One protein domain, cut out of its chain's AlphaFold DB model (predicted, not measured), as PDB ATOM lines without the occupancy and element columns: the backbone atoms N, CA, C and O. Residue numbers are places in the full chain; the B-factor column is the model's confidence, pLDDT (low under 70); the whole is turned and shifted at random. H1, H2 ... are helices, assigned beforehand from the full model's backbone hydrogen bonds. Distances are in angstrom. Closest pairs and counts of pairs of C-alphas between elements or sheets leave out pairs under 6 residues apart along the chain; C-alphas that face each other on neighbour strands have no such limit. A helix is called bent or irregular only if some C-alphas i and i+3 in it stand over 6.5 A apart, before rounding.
ATOM      1  N   ASN A  66      10.075  -9.801 -24.772       44.72
ATOM      2  CA  ASN A  66      10.019  -9.089 -26.051       44.72
ATOM      3  C   ASN A  66       9.214  -9.789 -27.149       44.72
ATOM      4  O   ASN A  66       9.719 -10.218 -28.185       44.72
ATOM      5  N   THR A  67       7.913  -9.864 -26.909       40.97
ATOM      6  CA  THR A  67       6.925  -9.921 -27.966       40.97
ATOM      7  C   THR A  67       6.960  -8.555 -28.629       40.97
ATOM      8  O   THR A  67       6.405  -7.595 -28.096       40.97
ATOM      9  N   VAL A  68       7.673  -8.435 -29.748       38.75
ATOM     10  CA  VAL A  68       7.559  -7.236 -30.577       38.75
ATOM     11  C   VAL A  68       6.146  -7.252 -31.145       38.75
ATOM     12  O   VAL A  68       5.849  -7.985 -32.089       38.75
ATOM     13  N   ASP A  69       5.268  -6.472 -30.526       38.09
ATOM     14  CA  ASP A  69       3.954  -6.136 -31.054       38.09
ATOM     15  C   ASP A  69       4.178  -5.153 -32.214       38.09
ATOM     16  O   ASP A  69       3.974  -3.944 -32.113       38.09
ATOM     17  N   VAL A  70       4.725  -5.664 -33.326       41.28
ATOM     18  CA  VAL A  70       4.717  -4.934 -34.592       41.28
ATOM     19  C   VAL A  70       3.241  -4.835 -34.970       41.28
ATOM     20  O   VAL A  70       2.618  -5.882 -35.187       41.28
ATOM     21  N   PRO A  71       2.645  -3.633 -35.069       39.44
ATOM     22  CA  PRO A  71       1.212  -3.509 -35.276       39.44
ATOM     23  C   PRO A  71       0.815  -4.260 -36.557       39.44
ATOM     24  O   PRO A  71       1.170  -3.847 -37.664       39.44
ATOM     25  N   LYS A  72       0.093  -5.377 -36.387       42.69
ATOM     26  CA  LYS A  72      -0.386  -6.303 -37.435       42.69
ATOM     27  C   LYS A  72       0.661  -7.190 -38.143       42.69
ATOM     28  O   LYS A  72       0.481  -7.481 -39.326       42.69
ATOM     29  N   VAL A  73       1.699  -7.684 -37.465       44.88
ATOM     30  CA  VAL A  73       2.497  -8.820 -37.981       44.88
ATOM     31  C   VAL A  73       2.294 -10.043 -37.078       44.88
ATOM     32  O   VAL A  73       2.486  -9.931 -35.871       44.88
ATOM     33  N   PRO A  74       1.869 -11.204 -37.613       47.28
ATOM     34  CA  PRO A  74       1.669 -12.407 -36.808       47.28
ATOM     35  C   PRO A  74       2.972 -12.831 -36.121       47.28
ATOM     36  O   PRO A  74       4.046 -12.759 -36.713       47.28
ATOM     37  N   MET A  75       2.874 -13.288 -34.871       50.16
ATOM     38  CA  MET A  75       4.012 -13.770 -34.087       50.16
ATOM     39  C   MET A  75       4.696 -14.959 -34.776       50.16
ATOM     40  O   MET A  75       4.234 -16.100 -34.700       50.16
ATOM     41  N   ILE A  76       5.826 -14.710 -35.434       59.50
ATOM     42  CA  ILE A  76       6.662 -15.764 -36.008       59.50
ATOM     43  C   ILE A  76       7.625 -16.227 -34.915       59.50
ATOM     44  O   ILE A  76       8.515 -15.492 -34.497       59.50
ATOM     45  N   LYS A  77       7.453 -17.464 -34.435       63.56
ATOM     46  CA  LYS A  77       8.520 -18.162 -33.712       63.56
ATOM     47  C   LYS A  77       9.560 -18.578 -34.751       63.56
ATOM     48  O   LYS A  77       9.274 -19.489 -35.526       63.56
ATOM     49  N   TRP A  78      10.687 -17.879 -34.775       68.06
ATOM     50  CA  TRP A  78      11.809 -18.153 -35.666       68.06
ATOM     51  C   TRP A  78      12.566 -19.387 -35.180       68.06
ATOM     52  O   TRP A  78      12.796 -19.550 -33.980       68.06
ATOM     53  N   ILE A  79      12.905 -20.273 -36.108       60.78
ATOM     54  CA  ILE A  79      13.516 -21.580 -35.829       60.78
ATOM     55  C   ILE A  79      14.999 -21.562 -36.207       60.78
ATOM     56  O   ILE A  79      15.812 -22.283 -35.633       60.78
ATOM     57  N   THR A  80      15.354 -20.710 -37.166       56.69
ATOM     58  CA  THR A  80      16.615 -20.776 -37.911       56.69
ATOM     59  C   THR A  80      17.714 -19.847 -37.404       56.69
ATOM     60  O   THR A  80      18.880 -20.063 -37.731       56.69
ATOM     61  N   SER A  81      17.389 -18.840 -36.588       55.47
ATOM     62  CA  SER A  81      18.385 -17.891 -36.086       55.47
ATOM     63  C   SER A  81      18.866 -18.238 -34.680       55.47
ATOM     64  O   SER A  81      18.078 -18.299 -33.736       55.47
ATOM     65  N   GLN A  82      20.186 -18.375 -34.524       55.34
ATOM     66  CA  GLN A  82      20.840 -18.396 -33.211       55.34
ATOM     67  C   GLN A  82      20.801 -17.016 -32.526       55.34
ATOM     68  O   GLN A  82      20.957 -16.937 -31.309       55.34
ATOM     69  N   ASN A  83      20.573 -15.936 -33.288       73.50
ATOM     70  CA  ASN A  83      20.545 -14.561 -32.799       73.50
ATOM     71  C   ASN A  83      19.239 -13.847 -33.194       73.50
ATOM     72  O   ASN A  83      19.089 -13.293 -34.287       73.50
ATOM     73  N   MET A  84      18.278 -13.853 -32.273       77.81
ATOM     74  CA  MET A  84      16.981 -13.199 -32.455       77.81
ATOM     75  C   MET A  84      17.079 -11.675 -32.588       77.81
ATOM     76  O   MET A  84      16.286 -11.077 -33.308       77.81
ATOM     77  N   GLU A  85      18.063 -11.038 -31.951       78.06
ATOM     78  CA  GLU A  85      18.254  -9.584 -31.996       78.06
ATOM     79  C   GLU A  85      18.600  -9.098 -33.411       78.06
ATOM     80  O   GLU A  85      18.055  -8.101 -33.889       78.06
ATOM     81  N   GLN A  86      19.440  -9.853 -34.125       80.94
ATOM     82  CA  GLN A  86      19.764  -9.567 -35.525       80.94
ATOM     83  C   GLN A  86      18.542  -9.692 -36.434       80.94
ATOM     84  O   GLN A  86      18.347  -8.859 -37.316       80.94
ATOM     85  N   VAL A  87      17.696 -10.700 -36.202       83.88
ATOM     86  CA  VAL A  87      16.454 -10.883 -36.965       83.88
ATOM     87  C   VAL A  87      15.494  -9.720 -36.721       83.88
ATOM     88  O   VAL A  87      14.948  -9.179 -37.676       83.88
ATOM     89  N   HIS A  88      15.327  -9.283 -35.471       84.38
ATOM     90  CA  HIS A  88      14.497  -8.118 -35.155       84.38
ATOM     91  C   HIS A  88      15.030  -6.839 -35.802       84.38
ATOM     92  O   HIS A  88      14.277  -6.135 -36.467       84.38
ATOM     93  N   THR A  89      16.337  -6.596 -35.703       88.25
ATOM     94  CA  THR A  89      16.986  -5.439 -36.336       88.25
ATOM     95  C   THR A  89      16.801  -5.448 -37.858       88.25
ATOM     96  O   THR A  89      16.542  -4.406 -38.464       88.25
ATOM     97  N   LEU A  90      16.904  -6.625 -38.486       90.06
ATOM     98  CA  LEU A  90      16.668  -6.801 -39.917       90.06
ATOM     99  C   LEU A  90      15.212  -6.492 -40.287       90.06
ATOM    100  O   LEU A  90      14.977  -5.733 -41.221       90.06
ATOM    101  N   ILE A  91      14.247  -7.024 -39.535       90.56
ATOM    102  CA  ILE A  91      12.819  -6.766 -39.760       90.56
ATOM    103  C   ILE A  91      12.505  -5.278 -39.602       90.56
ATOM    104  O   ILE A  91      11.804  -4.716 -40.439       90.56
ATOM    105  N   ASP A  92      13.039  -4.616 -38.577       89.75
ATOM    106  CA  ASP A  92      12.829  -3.182 -38.359       89.75
ATOM    107  C   ASP A  92      13.400  -2.341 -39.503       89.75
ATOM    108  O   ASP A  92      12.792  -1.351 -39.923       89.75
ATOM    109  N   LYS A  93      14.556  -2.739 -40.042       93.56
ATOM    110  CA  LYS A  93      15.127  -2.131 -41.246       93.56
ATOM    111  C   LYS A  93      14.219  -2.359 -42.459       93.56
ATOM    112  O   LYS A  93      13.879  -1.399 -43.147       93.56
ATOM    113  N   ASP A  94      13.782  -3.591 -42.689       94.44
ATOM    114  CA  ASP A  94      12.949  -3.966 -43.835       94.44
ATOM    115  C   ASP A  94      11.550  -3.324 -43.778       94.44
ATOM    116  O   ASP A  94      10.951  -3.005 -44.807       94.44
ATOM    117  N   LEU A  95      11.006  -3.106 -42.579       92.44
ATOM    118  CA  LEU A  95       9.751  -2.381 -42.370       92.44
ATOM    119  C   LEU A  95       9.886  -0.889 -42.687       92.44
ATOM    120  O   LEU A  95       8.898  -0.285 -43.099       92.44
ATOM    121  N   LYS A  96      11.075  -0.298 -42.514       93.69
ATOM    122  CA  LYS A  96      11.367   1.081 -42.942       93.69
ATOM    123  C   LYS A  96      11.588   1.172 -44.450       93.69
ATOM    124  O   LYS A  96      11.164   2.148 -45.055       93.69
ATOM    125  N   GLU A  97      12.235   0.168 -45.041       93.44
ATOM    126  CA  GLU A  97      12.519   0.106 -46.479       93.44
ATOM    127  C   GLU A  97      11.247  -0.121 -47.308       93.44
ATOM    128  O   GLU A  97      10.932   0.669 -48.195       93.44
ATOM    129  N   ASN A  98      10.489  -1.182 -47.013       95.00
ATOM    130  CA  ASN A  98       9.256  -1.500 -47.726       95.00
ATOM    131  C   ASN A  98       8.239  -2.209 -46.810       95.00
ATOM    132  O   ASN A  98       8.134  -3.441 -46.811       95.00
ATOM    133  N   PRO A  99       7.426  -1.452 -46.050       92.62
ATOM    134  CA  PRO A  99       6.512  -2.033 -45.070       92.62
ATOM    135  C   PRO A  99       5.481  -2.994 -45.679       92.62
ATOM    136  O   PRO A  99       5.098  -3.976 -45.041       92.62
ATOM    137  N   ALA A 100       5.011  -2.723 -46.901       92.25
ATOM    138  CA  ALA A 100       4.000  -3.546 -47.562       92.25
ATOM    139  C   ALA A 100       4.559  -4.923 -47.950       92.25
ATOM    140  O   ALA A 100       3.944  -5.947 -47.641       92.25
ATOM    141  N   LEU A 101       5.739  -4.949 -48.578       94.38
ATOM    142  CA  LEU A 101       6.406  -6.188 -48.965       94.38
ATOM    143  C   LEU A 101       6.824  -7.000 -47.736       94.38
ATOM    144  O   LEU A 101       6.520  -8.189 -47.660       94.38
ATOM    145  N   THR A 102       7.430  -6.352 -46.742       93.75
ATOM    146  CA  THR A 102       7.876  -7.012 -45.509       93.75
ATOM    147  C   THR A 102       6.715  -7.701 -44.801       93.75
ATOM    148  O   THR A 102       6.780  -8.892 -44.506       93.75
ATOM    149  N   ARG A 103       5.579  -7.014 -44.623       91.62
ATOM    150  CA  ARG A 103       4.379  -7.629 -44.028       91.62
ATOM    151  C   ARG A 103       3.825  -8.781 -44.863       91.62
ATOM    152  O   ARG A 103       3.362  -9.764 -44.286       91.62
ATOM    153  N   LYS A 104       3.862  -8.681 -46.197       93.62
ATOM    154  CA  LYS A 104       3.430  -9.760 -47.100       93.62
ATOM    155  C   LYS A 104       4.274 -11.020 -46.887       93.62
ATOM    156  O   LYS A 104       3.699 -12.091 -46.708       93.62
ATOM    157  N   ILE A 105       5.601 -10.884 -46.848       94.00
ATOM    158  CA  ILE A 105       6.527 -12.014 -46.669       94.00
ATOM    159  C   ILE A 105       6.388 -12.620 -45.267       94.00
ATOM    160  O   ILE A 105       6.253 -13.831 -45.126       94.00
ATOM    161  N   LEU A 106       6.339 -11.794 -44.219       91.75
ATOM    162  CA  LEU A 106       6.161 -12.286 -42.846       91.75
ATOM    163  C   LEU A 106       4.814 -13.010 -42.677       91.75
ATOM    164  O   LEU A 106       4.735 -14.050 -42.021       91.75
ATOM    165  N   LYS A 107       3.753 -12.519 -43.328       90.56
ATOM    166  CA  LYS A 107       2.474 -13.232 -43.381       90.56
ATOM    167  C   LYS A 107       2.621 -14.586 -44.077       90.56
ATOM    168  O   LYS A 107       2.131 -15.565 -43.530       90.56
ATOM    169  N   GLU A 108       3.301 -14.660 -45.221       91.06
ATOM    170  CA  GLU A 108       3.581 -15.931 -45.909       91.06
ATOM    171  C   GLU A 108       4.281 -16.930 -44.978       91.06
ATOM    172  O   GLU A 108       3.779 -18.034 -44.789       91.06
ATOM    173  N   ILE A 109       5.363 -16.518 -44.309       89.50
ATOM    174  CA  ILE A 109       6.104 -17.366 -43.360       89.50
ATOM    175  C   ILE A 109       5.188 -17.884 -42.243       89.50
ATOM    176  O   ILE A 109       5.261 -19.048 -41.849       89.50
ATOM    177  N   SER A 110       4.299 -17.026 -41.734       87.12
ATOM    178  CA  SER A 110       3.385 -17.385 -40.647       87.12
ATOM    179  C   SER A 110       2.321 -18.418 -41.030       87.12
ATOM    180  O   SER A 110       1.780 -19.065 -40.134       87.12
ATOM    181  N   LEU A 111       2.026 -18.575 -42.327       89.75
ATOM    182  CA  LEU A 111       1.047 -19.546 -42.824       89.75
ATOM    183  C   LEU A 111       1.596 -20.976 -42.841       89.75
ATOM    184  O   LEU A 111       0.806 -21.919 -42.836       89.75
ATOM    185  N   TYR A 112       2.921 -21.157 -42.839       86.31
ATOM    186  CA  TYR A 112       3.515 -22.489 -42.769       86.31
ATOM    187  C   TYR A 112       3.390 -23.091 -41.370       86.31
ATOM    188  O   TYR A 112       3.567 -22.417 -40.343       86.31
ATOM    189  N   THR A 113       3.148 -24.404 -41.345       86.50
ATOM    190  CA  THR A 113       3.110 -25.204 -40.123       86.50
ATOM    191  C   THR A 113       4.371 -24.965 -39.301       86.50
ATOM    192  O   THR A 113       5.494 -24.921 -39.805       86.50
ATOM    193  N   LYS A 114       4.179 -24.782 -37.997       78.81
ATOM    194  CA  LYS A 114       5.283 -24.616 -37.058       78.81
ATOM    195  C   LYS A 114       6.195 -25.848 -37.114       78.81
ATOM    196  O   LYS A 114       5.697 -26.966 -37.142       78.81
ATOM    197  N   ASP A 115       7.506 -25.622 -37.121       79.38
ATOM    198  CA  ASP A 115       8.533 -26.672 -37.178       79.38
ATOM    199  C   ASP A 115       8.593 -27.461 -38.507       79.38
ATOM    200  O   ASP A 115       9.244 -28.501 -38.576       79.38
ATOM    201  N   SER A 116       7.974 -26.956 -39.586       84.94
ATOM    202  CA  SER A 116       8.077 -27.562 -40.920       84.94
ATOM    203  C   SER A 116       9.349 -27.154 -41.676       84.94
ATOM    204  O   SER A 116       9.970 -26.114 -41.410       84.94
ATOM    205  N   VAL A 117       9.730 -27.976 -42.658       84.44
ATOM    206  CA  VAL A 117      10.863 -27.688 -43.549       84.44
ATOM    207  C   VAL A 117      10.567 -26.448 -44.389       84.44
ATOM    208  O   VAL A 117      11.418 -25.577 -44.505       84.44
ATOM    209  N   GLU A 118       9.345 -26.314 -44.898       88.81
ATOM    210  CA  GLU A 118       8.891 -25.170 -45.695       88.81
ATOM    211  C   GLU A 118       9.007 -23.869 -44.903       88.81
ATOM    212  O   GLU A 118       9.531 -22.881 -45.406       88.81
ATOM    213  N   ARG A 119       8.600 -23.879 -43.627       87.25
ATOM    214  CA  ARG A 119       8.768 -22.720 -42.748       87.25
ATOM    215  C   ARG A 119      10.239 -22.357 -42.574       87.25
ATOM    216  O   ARG A 119      10.599 -21.190 -42.675       87.25
ATOM    217  N   THR A 120      11.080 -23.358 -42.328       86.25
ATOM    218  CA  THR A 120      12.529 -23.192 -42.146       86.25
ATOM    219  C   THR A 120      13.170 -22.580 -43.393       86.25
ATOM    220  O   THR A 120      13.946 -21.629 -43.293       86.25
ATOM    221  N   VAL A 121      12.817 -23.087 -44.575       89.00
ATOM    222  CA  VAL A 121      13.299 -22.559 -45.856       89.00
ATOM    223  C   VAL A 121      12.790 -21.134 -46.064       89.00
ATOM    224  O   VAL A 121      13.594 -20.262 -46.368       89.00
ATOM    225  N   ALA A 122      11.509 -20.856 -45.807       91.25
ATOM    226  CA  ALA A 122      10.941 -19.521 -45.976       91.25
ATOM    227  C   ALA A 122      11.591 -18.472 -45.061       91.25
ATOM    228  O   ALA A 122      11.874 -17.356 -45.502       91.25
ATOM    229  N   GLU A 123      11.871 -18.829 -43.803       90.38
ATOM    230  CA  GLU A 123      12.615 -17.976 -42.872       90.38
ATOM    231  C   GLU A 123      14.018 -17.658 -43.414       90.38
ATOM    232  O   GLU A 123      14.405 -16.489 -43.472       90.38
ATOM    233  N   LEU A 124      14.763 -18.674 -43.864       89.06
ATOM    234  CA  LEU A 124      16.106 -18.494 -44.422       89.06
ATOM    235  C   LEU A 124      16.091 -17.681 -45.717       89.06
ATOM    236  O   LEU A 124      16.941 -16.807 -45.883       89.06
ATOM    237  N   THR A 125      15.131 -17.924 -46.610       92.62
ATOM    238  CA  THR A 125      14.969 -17.170 -47.857       92.62
ATOM    239  C   THR A 125      14.722 -15.693 -47.571       92.62
ATOM    240  O   THR A 125      15.371 -14.833 -48.167       92.62
ATOM    241  N   TYR A 126      13.855 -15.373 -46.610       93.81
ATOM    242  CA  TYR A 126      13.627 -13.989 -46.203       93.81
ATOM    243  C   TYR A 126      14.880 -13.349 -45.587       93.81
ATOM    244  O   TYR A 126      15.257 -12.233 -45.964       93.81
ATOM    245  N   ILE A 127      15.554 -14.050 -44.671       90.88
ATOM    246  CA  ILE A 127      16.752 -13.532 -43.997       90.88
ATOM    247  C   ILE A 127      17.868 -13.277 -45.015       90.88
ATOM    248  O   ILE A 127      18.390 -12.166 -45.086       90.88
ATOM    249  N   LYS A 128      18.208 -14.278 -45.834       90.94
ATOM    250  CA  LYS A 128      19.335 -14.204 -46.772       90.94
ATOM    251  C   LYS A 128      19.054 -13.329 -47.987       90.94
ATOM    252  O   LYS A 128      19.935 -12.587 -48.411       90.94
ATOM    253  N   TYR A 129      17.849 -13.416 -48.545       94.06
ATOM    254  CA  TYR A 129      17.560 -12.896 -49.883       94.06
ATOM    255  C   TYR A 129      16.460 -11.833 -49.923       94.06
ATOM    256  O   TYR A 129      16.314 -11.166 -50.943       94.06
ATOM    257  N   GLY A 130      15.726 -11.618 -48.826       95.31
ATOM    258  CA  GLY A 130      14.765 -10.514 -48.726       95.31
ATOM    259  C   GLY A 130      13.524 -10.681 -49.605       95.31
ATOM    260  O   GLY A 130      12.914  -9.693 -50.003       95.31
ATOM    261  N   VAL A 131      13.155 -11.919 -49.932       96.75
ATOM    262  CA  VAL A 131      12.045 -12.254 -50.838       96.75
ATOM    263  C   VAL A 131      11.120 -13.300 -50.211       96.75
ATOM    264  O   VAL A 131      11.503 -13.995 -49.270       96.75
ATOM    265  N   GLY A 132       9.887 -13.396 -50.717       95.25
ATOM    266  CA  GLY A 132       8.952 -14.467 -50.353       95.25
ATOM    267  C   GLY A 132       9.335 -15.784 -51.028       95.25
ATOM    268  O   GLY A 132       9.740 -15.780 -52.192       95.25
ATOM    269  N   MET A 133       9.209 -16.901 -50.311       94.00
ATOM    270  CA  MET A 133       9.715 -18.208 -50.744       94.00
ATOM    271  C   MET A 133       9.028 -18.700 -52.014       94.00
ATOM    272  O   MET A 133       9.708 -19.110 -52.949       94.00
ATOM    273  N   ASN A 134       7.698 -18.621 -52.073       91.00
ATOM    274  CA  ASN A 134       6.933 -19.197 -53.182       91.00
ATOM    275  C   ASN A 134       7.272 -18.558 -54.536       91.00
ATOM    276  O   ASN A 134       7.521 -19.248 -55.524       91.00
ATOM    277  N   GLU A 135       7.280 -17.223 -54.583       92.12
ATOM    278  CA  GLU A 135       7.590 -16.472 -55.805       92.12
ATOM    279  C   GLU A 135       9.053 -16.698 -56.200       92.12
ATOM    280  O   GLU A 135       9.347 -17.030 -57.349       92.12
ATOM    281  N   TYR A 136       9.956 -16.610 -55.223       95.31
ATOM    282  CA  TYR A 136      11.383 -16.815 -55.421       95.31
ATOM    283  C   TYR A 136      11.716 -18.200 -55.978       95.31
ATOM    284  O   TYR A 136      12.407 -18.306 -56.989       95.31
ATOM    285  N   GLU A 137      11.196 -19.262 -55.363       93.25
ATOM    286  CA  GLU A 137      11.465 -20.638 -55.773       93.25
ATOM    287  C   GLU A 137      10.956 -20.906 -57.196       93.25
ATOM    288  O   GLU A 137      11.623 -21.588 -57.980       93.25
ATOM    289  N   SER A 138       9.801 -20.335 -57.556       93.25
ATOM    290  CA  SER A 138       9.242 -20.464 -58.903       93.25
ATOM    291  C   SER A 138      10.161 -19.854 -59.966       93.25
ATOM    292  O   SER A 138      10.389 -20.474 -61.002       93.25
ATOM    293  N   ILE A 139      10.754 -18.690 -59.682       94.75
ATOM    294  CA  ILE A 139      11.680 -17.999 -60.584       94.75
ATOM    295  C   ILE A 139      13.019 -18.733 -60.619       94.75
ATOM    296  O   ILE A 139      13.512 -19.055 -61.700       94.75
ATOM    297  N   LEU A 140      13.592 -19.054 -59.456       94.00
ATOM    298  CA  LEU A 140      14.904 -19.686 -59.339       94.00
ATOM    299  C   LEU A 140      14.972 -20.992 -60.136       94.00
ATOM    300  O   LEU A 140      15.933 -21.202 -60.874       94.00
ATOM    301  N   LYS A 141      13.924 -21.820 -60.078       93.06
ATOM    302  CA  LYS A 141      13.842 -23.087 -60.827       93.06
ATOM    303  C   LYS A 141      13.921 -22.928 -62.348       93.06
ATOM    304  O   LYS A 141      14.284 -23.883 -63.028       93.06
ATOM    305  N   THR A 142      13.587 -21.754 -62.884       93.88
ATOM    306  CA  THR A 142      13.664 -21.470 -64.329       93.88
ATOM    307  C   THR A 142      15.039 -20.984 -64.777       93.88
ATOM    308  O   THR A 142      15.316 -20.929 -65.975       93.88
ATOM    309  N   THR A 143      15.917 -20.634 -63.837       94.38
ATOM    310  CA  THR A 143      17.237 -20.092 -64.159       94.38
ATOM    311  C   THR A 143      18.187 -21.188 -64.635       94.38
ATOM    312  O   THR A 143      18.186 -22.315 -64.133       94.38
TER     313      THR A 143
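AT A GLANCE: This is residues 66 to 143 of the 231 residues of an uncharacterized protein of Serratia sp. 14-2641 (UniProt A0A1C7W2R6). Three helices of similar length, H1, H2 and H3, run back and forth as two helical hairpins in a row along the chain, H1 with H2 and H2 with H3, and their centres make a triangle in which H1 splays away from H3. A short fourth helix, H4, turns off steeply from H3, and its last residues with the tail, residues 138 to 143, stick out from the body; on the side of the three helices away from H4, residues 66 to 83 form a long loop with no named element. The printed part has 78 residues with four named helices, in the order H1, H2, H3, H4, and no named strand; the class is all helix. The whole is compact, with a radius of gyration of the C-alphas of 12.2 A, and its C-alphas span 39 by 28 by 21 A, the free end at residues 138 to 143 adding to the length.

HOW THE PARTS SIT: The longest helix by residues is H1, residues 84 to 97. It touches H2, residues 99 to 111, with residues 91 to 95 alone, and H2 meets this touch with residues 102 to 103 alone. The closest C-alphas of the two are those of Leu 95 and Thr 102, 5.9 A apart. H1 and H2 form a helical hairpin at a steep tilt of 44 degrees, opposite ways. H2 in turn touches H3, residues 117 to 129, with residues 105 to 110 alone; the closest C-alphas are those of Ile 109 and Ala 122, 5.9 A apart. H2 and H3 are also a helical hairpin, at a shallow tilt of 20 degrees, opposite ways. H1 and H3 are close but not clearly touching, with 2 pairs of C-alphas within 8 A, the closest being those of Val 87 and Ile 127 at 7.5 A. These two run the same way at a steep tilt of 60 degrees. H3 touches H4, residues 133 to 140, with residues 121 to 126 alone, and the closest C-alphas are those of Ala 122 and Met 133, 5.1 A apart. H3 and H4 run the same way at a steep tilt of 69 degrees, only just short of about perpendicular. H2 and H4 are near each other, with 5 pairs of C-alphas within 10 A, while H1 and H4 are apart. In H1, H2, H3 and H4 every O i to N i+4 pair is within hydrogen-bond range.

IN THESE COORDINATES: H1 begins with C-alpha 84 at (16.981, -13.199, -32.455) and ends with C-alpha 97 at (12.519, 0.106, -46.479), 19.8 A from first to last C-alpha. H2, from Pro 99 to Leu 111, measures 18.5 A, and H3, from Val 117 to Tyr 129, measures 17.4 A. H4 runs from Met 133 to Leu 140 over 10.1 A and ends with C-alpha 140 at (14.904, -19.686, -59.339). No helix is bent or irregular.

THE WHOLE: The two C-alphas farthest apart are those of Asn 66 and Thr 142, 40.4 A. The printed part has no cut, and the links from H1 to H2, H2 to H3 and H3 to H4 are tight, with 1, 5 and 3 residues between the helices. The C-alphas of residues 66 to 83 lie 8 to 18 A from the mean of the C-alphas. Residues 138 to 143, of which 138 to 140 belong to H4, stand free. The mean pLDDT of the printed part is 81.3; the model's confidence is low, under 70, in residues 66 to 82.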